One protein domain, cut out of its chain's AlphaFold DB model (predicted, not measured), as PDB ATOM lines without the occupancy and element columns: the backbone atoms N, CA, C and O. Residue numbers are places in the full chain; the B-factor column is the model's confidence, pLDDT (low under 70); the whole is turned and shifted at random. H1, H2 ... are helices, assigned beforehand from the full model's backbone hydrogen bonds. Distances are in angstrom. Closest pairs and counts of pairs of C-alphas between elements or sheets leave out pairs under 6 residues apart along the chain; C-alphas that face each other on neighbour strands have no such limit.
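Overview. This is residues 40 to 86 of the 144 residues of an uncharacterized protein of viral metagenome (UniProt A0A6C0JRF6). Three helices form an open, angular chain: H2 and H3 meet at their ends as an L, and H1 folds back near H2, nearly square to it. Residues 67 to 86, with H3, stick out as a long arm. The printed part has 47 residues with three named helices, H1, H2 and H3 in order, and no named strand: all helix. It is only just loose, close to compact, with a radius of gyration of the C-alphas of 11.8 A, and elongated, spanning 35 by 20 by 17 A.

Along the chain. H1, residues 40 to 52, begins with C-alpha 40 at (36.719, -21.084, 134.625) and is 18.4 A long. H2, residues 59 to 68, is 14.3 A long. H3, residues 70 to 85, is 21.6 A long and ends with C-alpha 85 at (46.270, -7.883, 121.903).

Arrangement. H1 and H2 are close but not clearly touching, their closest C-alphas, of Ile 50 and Thr 62, 7.5 A apart; they stand about perpendicular, at 81 degrees. H2 and H3 are close but not clearly touching, with the closest C-alphas, of Leu 66 and Ile 73, 7.8 A apart, and about perpendicular at 82 degrees. H1 and H3 are apart. In H1, H2 and H3 every O i to N i+4 pair is within hydrogen-bond range.

Size, cuts and confidence. The C-alphas farthest apart, of Val 56 and Leu 86, are 35.6 A apart. The printed part has no cut; the link H1 to H2 is short, H2 to H3 tight. Residues 85 to 86 have pLDDT under 70.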
ATOM      1  N   CYS A  40      38.072 -21.261 134.096       90.06
ATOM      2  CA  CYS A  40      36.719 -21.084 134.625       90.06
ATOM      3  C   CYS A  40      35.930 -20.005 133.874       90.06
ATOM      4  O   CYS A  40      34.758 -20.222 133.588       90.06
ATOM      5  N   ILE A  41      36.569 -18.885 133.524       91.81
ATOM      6  CA  ILE A  41      35.917 -17.788 132.798       91.81
ATOM      7  C   ILE A  41      35.611 -18.228 131.365       91.81
ATOM      8  O   ILE A  41      34.474 -18.116 130.923       91.81
ATOM      9  N   VAL A  42      36.588 -18.824 130.678       88.94
ATOM     10  CA  VAL A  42      36.409 -19.314 129.299       88.94
ATOM     11  C   VAL A  42      35.303 -20.373 129.222       88.94
ATOM     12  O   VAL A  42      34.457 -20.341 128.333       88.94
ATOM     13  N   ASN A  43      35.265 -21.292 130.189       89.75
ATOM     14  CA  ASN A  43      34.215 -22.303 130.262       89.75
ATOM     15  C   ASN A  43      32.846 -21.701 130.590       89.75
ATOM     16  O   ASN A  43      31.841 -22.192 130.084       89.75
ATOM     17  N   TYR A  44      32.790 -20.678 131.443       91.44
ATOM     18  CA  TYR A  44      31.545 -19.988 131.757       91.44
ATOM     19  C   TYR A  44      30.963 -19.320 130.503       91.44
ATOM     20  O   TYR A  44      29.818 -19.607 130.159       91.44
ATOM     21  N   GLU A  45      31.778 -18.545 129.778       89.94
ATOM     22  CA  GLU A  45      31.400 -17.894 128.512       89.94
ATOM     23  C   GLU A  45      30.905 -18.921 127.477       89.94
ATOM     24  O   GLU A  45      29.861 -18.745 126.851       89.94
ATOM     25  N   LEU A  46      31.611 -20.049 127.325       89.50
ATOM     26  CA  LEU A  46      31.194 -21.123 126.417       89.50
ATOM     27  C   LEU A  46      29.813 -21.680 126.788       89.50
ATOM     28  O   LEU A  46      28.976 -21.917 125.920       89.50
ATOM     29  N   MET A  47      29.579 -21.917 128.076       89.06
ATOM     30  CA  MET A  47      28.324 -22.497 128.543       89.06
ATOM     31  C   MET A  47      27.152 -21.516 128.447       89.06
ATOM     32  O   MET A  47      26.017 -21.952 128.258       89.06
ATOM     33  N   GLU A  48      27.418 -20.216 128.567       89.44
ATOM     34  CA  GLU A  48      26.453 -19.149 128.295       89.44
ATOM     35  C   GLU A  48      26.036 -19.169 126.817       89.44
ATOM     36  O   GLU A  48      24.852 -19.331 126.521       89.44
ATOM     37  N   HIS A  49      26.997 -19.198 125.888       85.44
ATOM     38  CA  HIS A  49      26.716 -19.312 124.450       85.44
ATOM     39  C   HIS A  49      25.959 -20.588 124.056       85.44
ATOM     40  O   HIS A  49      25.121 -20.576 123.154       85.44
ATOM     41  N   ILE A  50      26.242 -21.711 124.718       87.25
ATOM     42  CA  ILE A  50      25.504 -22.965 124.505       87.25
ATOM     43  C   ILE A  50      24.060 -22.819 125.000       87.25
ATOM     44  O   ILE A  50      23.135 -23.268 124.320       87.25
ATOM     45  N   SER A  51      23.846 -22.150 126.140       85.62
ATOM     46  CA  SER A  51      22.495 -21.895 126.648       85.62
ATOM     47  C   SER A  51      21.689 -20.928 125.778       85.62
ATOM     48  O   SER A  51      20.505 -21.176 125.571       85.62
ATOM     49  N   GLU A  52      22.315 -19.905 125.185       87.06
ATOM     50  CA  GLU A  52      21.668 -19.004 124.214       87.06
ATOM     51  C   GLU A  52      21.130 -19.761 122.990       87.06
ATOM     52  O   GLU A  52      20.100 -19.404 122.421       87.06
ATOM     53  N   LYS A  53      21.807 -20.846 122.597       83.19
ATOM     54  CA  LYS A  53      21.419 -21.708 121.472       83.19
ATOM     55  C   LYS A  53      20.415 -22.804 121.852       83.19
ATOM     56  O   LYS A  53      20.158 -23.685 121.035       83.19
ATOM     57  N   ASN A  54      19.845 -22.760 123.062       82.44
ATOM     58  CA  ASN A  54      18.916 -23.765 123.602       82.44
ATOM     59  C   ASN A  54      19.468 -25.206 123.582       82.44
ATOM     60  O   ASN A  54      18.709 -26.172 123.492       82.44
ATOM     61  N   LEU A  55      20.791 -25.369 123.671       82.62
ATOM     62  CA  LEU A  55      21.433 -26.679 123.775       82.62
ATOM     63  C   LEU A  55      21.475 -27.129 125.241       82.62
ATOM     64  O   LEU A  55      21.711 -26.337 126.159       82.62
ATOM     65  N   VAL A  56      21.271 -28.425 125.474       81.75
ATOM     66  CA  VAL A  56      21.343 -29.013 126.818       81.75
ATOM     67  C   VAL A  56      22.776 -28.900 127.350       81.75
ATOM     68  O   VAL A  56      23.726 -29.283 126.668       81.75
ATOM     69  N   ARG A  57      22.945 -28.422 128.595       80.19
ATOM     70  CA  ARG A  57      24.248 -28.289 129.288       80.19
ATOM     71  C   ARG A  57      24.815 -29.649 129.719       80.19
ATOM     72  O   ARG A  57      24.999 -29.921 130.903       80.19
ATOM     73  N   SER A  58      25.081 -30.514 128.749       88.00
ATOM     74  CA  SER A  58      25.753 -31.799 128.930       88.00
ATOM     75  C   SER A  58      27.186 -31.725 128.409       88.00
ATOM     76  O   SER A  58      27.479 -31.016 127.443       88.00
ATOM     77  N   SER A  59      28.093 -32.487 129.026       87.75
ATOM     78  CA  SER A  59      29.484 -32.599 128.572       87.75
ATOM     79  C   SER A  59      29.581 -33.166 127.153       87.75
ATOM     80  O   SER A  59      30.441 -32.742 126.381       87.75
ATOM     81  N   TYR A  60      28.675 -34.079 126.795       90.94
ATOM     82  CA  TYR A  60      28.603 -34.673 125.465       90.94
ATOM     83  C   TYR A  60      28.191 -33.647 124.401       90.94
ATOM     84  O   TYR A  60      28.905 -33.464 123.418       90.94
ATOM     85  N   GLU A  61      27.107 -32.909 124.644       88.50
ATOM     86  CA  GLU A  61      26.617 -31.875 123.722       88.50
ATOM     87  C   GLU A  61      27.624 -30.736 123.567       88.50
ATOM     88  O   GLU A  61      27.908 -30.289 122.459       88.50
ATOM     89  N   THR A  62      28.258 -30.331 124.672       90.19
ATOM     90  CA  THR A  62      29.351 -29.350 124.648       90.19
ATOM     91  C   THR A  62      30.491 -29.836 123.753       90.19
ATOM     92  O   THR A  62      31.012 -29.076 122.940       90.19
ATOM     93  N   ARG A  63      30.872 -31.117 123.862       91.12
ATOM     94  CA  ARG A  63      31.912 -31.703 123.012       91.12
ATOM     95  C   ARG A  63      31.499 -31.706 121.540       91.12
ATOM     96  O   ARG A  63      32.319 -31.329 120.709       91.12
ATOM     97  N   MET A  64      30.267 -32.099 121.211       92.75
ATOM     98  CA  MET A  64      29.781 -32.092 119.822       92.75
ATOM     99  C   MET A  64      29.711 -30.691 119.240       92.75
ATOM    100  O   MET A  64      30.123 -30.474 118.100       92.75
ATOM    101  N   TYR A  65      29.269 -29.724 120.036       91.50
ATOM    102  CA  TYR A  65      29.255 -28.327 119.644       91.50
ATOM    103  C   TYR A  65      30.664 -27.822 119.311       91.50
ATOM    104  O   TYR A  65      30.882 -27.272 118.233       91.50
ATOM    105  N   LEU A  66      31.637 -28.064 120.195       92.06
ATOM    106  CA  LEU A  66      33.025 -27.653 119.975       92.06
ATOM    107  C   LEU A  66      33.641 -28.315 118.742       92.06
ATOM    108  O   LEU A  66      34.378 -27.666 118.012       92.06
ATOM    109  N   GLN A  67      33.339 -29.590 118.497       94.06
ATOM    110  CA  GLN A  67      33.873 -30.315 117.343       94.06
ATOM    111  C   GLN A  67      33.260 -29.842 116.021       94.06
ATOM    112  O   GLN A  67      33.984 -29.631 115.057       94.06
ATOM    113  N   SER A  68      31.942 -29.639 115.980       94.31
ATOM    114  CA  SER A  68      31.237 -29.184 114.771       94.31
ATOM    115  C   SER A  68      31.501 -27.716 114.423       94.31
ATOM    116  O   SER A  68      31.390 -27.342 113.261       94.31
ATOM    117  N   ASN A  69      31.862 -26.890 115.409       92.69
ATOM    118  CA  ASN A  69      32.106 -25.455 115.232       92.69
ATOM    119  C   ASN A  69      33.586 -25.075 115.408       92.69
ATOM    120  O   ASN A  69      33.888 -23.887 115.541       92.69
ATOM    121  N   ALA A  70      34.499 -26.054 115.420       91.88
ATOM    122  CA  ALA A  70      35.908 -25.861 115.762       91.88
ATOM    123  C   ALA A  70      36.553 -24.720 114.966       91.88
ATOM    124  O   ALA A  70      37.127 -23.809 115.560       91.88
ATOM    125  N   ASP A  71      36.382 -24.718 113.644       93.44
ATOM    126  CA  ASP A  71      36.987 -23.719 112.759       93.44
ATOM    127  C   ASP A  71      36.488 -22.306 113.069       93.44
ATOM    128  O   ASP A  71      37.276 -21.378 113.235       93.44
ATOM    129  N   THR A  72      35.177 -22.149 113.263       92.62
ATOM    130  CA  THR A  72      34.580 -20.842 113.572       92.62
ATOM    131  C   THR A  72      35.025 -20.306 114.932       92.62
ATOM    132  O   THR A  72      35.246 -19.105 115.087       92.62
ATOM    133  N   ILE A  73      35.181 -21.185 115.928       89.81
ATOM    134  CA  ILE A  73      35.670 -20.814 117.259       89.81
ATOM    135  C   ILE A  73      37.137 -20.387 117.165       89.81
ATOM    136  O   ILE A  73      37.480 -19.312 117.655       89.81
ATOM    137  N   MET A  74      37.974 -21.162 116.467       86.75
ATOM    138  CA  MET A  74      39.385 -20.826 116.261       86.75
ATOM    139  C   MET A  74      39.556 -19.489 115.533       86.75
ATOM    140  O   MET A  74      40.343 -18.648 115.966       86.75
ATOM    141  N   GLU A  75      38.798 -19.241 114.464       89.12
ATOM    142  CA  GLU A  75      38.843 -17.969 113.739       89.12
ATOM    143  C   GLU A  75      38.414 -16.782 114.607       89.12
ATOM    144  O   GLU A  75      39.039 -15.718 114.562       89.12
ATOM    145  N   ASN A  76      37.361 -16.948 115.409       87.75
ATOM    146  CA  ASN A  76      36.881 -15.905 116.311       87.75
ATOM    147  C   ASN A  76      37.882 -15.611 117.430       87.75
ATOM    148  O   ASN A  76      38.079 -14.446 117.772       87.75
ATOM    149  N   ASP A  77      38.546 -16.630 117.971       83.50
ATOM    150  CA  ASP A  77      39.588 -16.446 118.979       83.50
ATOM    151  C   ASP A  77      40.823 -15.761 118.389       83.50
ATOM    152  O   ASP A  77      41.371 -14.847 119.007       83.50
ATOM    153  N   ILE A  78      41.207 -16.099 117.152       80.31
ATOM    154  CA  ILE A  78      42.259 -15.381 116.423       80.31
ATOM    155  C   ILE A  78      41.868 -13.912 116.223       80.31
ATOM    156  O   ILE A  78      42.696 -13.035 116.457       80.31
ATOM    157  N   LYS A  79      40.625 -13.614 115.820       83.31
ATOM    158  CA  LYS A  79      40.138 -12.228 115.675       83.31
ATOM    159  C   LYS A  79      40.173 -11.477 117.005       83.31
ATOM    160  O   LYS A  79      40.793 -10.425 117.078       83.31
ATOM    161  N   LYS A  80      39.624 -12.055 118.080       80.50
ATOM    162  CA  LYS A  80      39.666 -11.467 119.432       80.50
ATOM    163  C   LYS A  80      41.097 -11.199 119.892       80.50
ATOM    164  O   LYS A  80      41.351 -10.167 120.509       80.50
ATOM    165  N   ALA A  81      42.020 -12.116 119.602       76.31
ATOM    166  CA  ALA A  81      43.427 -11.937 119.922       76.31
ATOM    167  C   ALA A  81      44.047 -10.796 119.107       76.31
ATOM    168  O   ALA A  81      44.770  -9.977 119.666       76.31
ATOM    169  N   LYS A  82      43.724 -10.685 117.815       73.88
ATOM    170  CA  LYS A  82      44.146  -9.542 116.998       73.88
ATOM    171  C   LYS A  82      43.605  -8.229 117.569       73.88
ATOM    172  O   LYS A  82      44.392  -7.341 117.857       73.88
ATOM    173  N   ASP A  83      42.311  -8.141 117.842       76.00
ATOM    174  CA  ASP A  83      41.674  -6.885 118.257       76.00
ATOM    175  C   ASP A  83      42.111  -6.415 119.652       76.00
ATOM    176  O   ASP A  83      42.325  -5.226 119.875       76.00
ATOM    177  N   LYS A  84      42.237  -7.339 120.614       71.50
ATOM    178  CA  LYS A  84      42.570  -6.987 122.005       71.50
ATOM    179  C   LYS A  84      44.065  -6.873 122.258       71.50
ATOM    180  O   LYS A  84      44.466  -6.168 123.181       71.50
ATOM    181  N   LEU A  85      44.875  -7.638 121.527       63.47
ATOM    182  CA  LEU A  85      46.270  -7.883 121.903       63.47
ATOM    183  C   LEU A  85      47.253  -7.410 120.827       63.47
ATOM    184  O   LEU A  85      48.411  -7.151 121.148       63.47
ATOM    185  N   LEU A  86      46.802  -7.190 119.586       59.81
ATOM    186  CA  LEU A  86      47.540  -6.397 118.601       59.81
ATOM    187  C   LEU A  86      47.043  -4.951 118.662       59.81
ATOM    188  O   LEU A  86      46.337  -4.471 117.785       59.81
TER     189      LEU A  86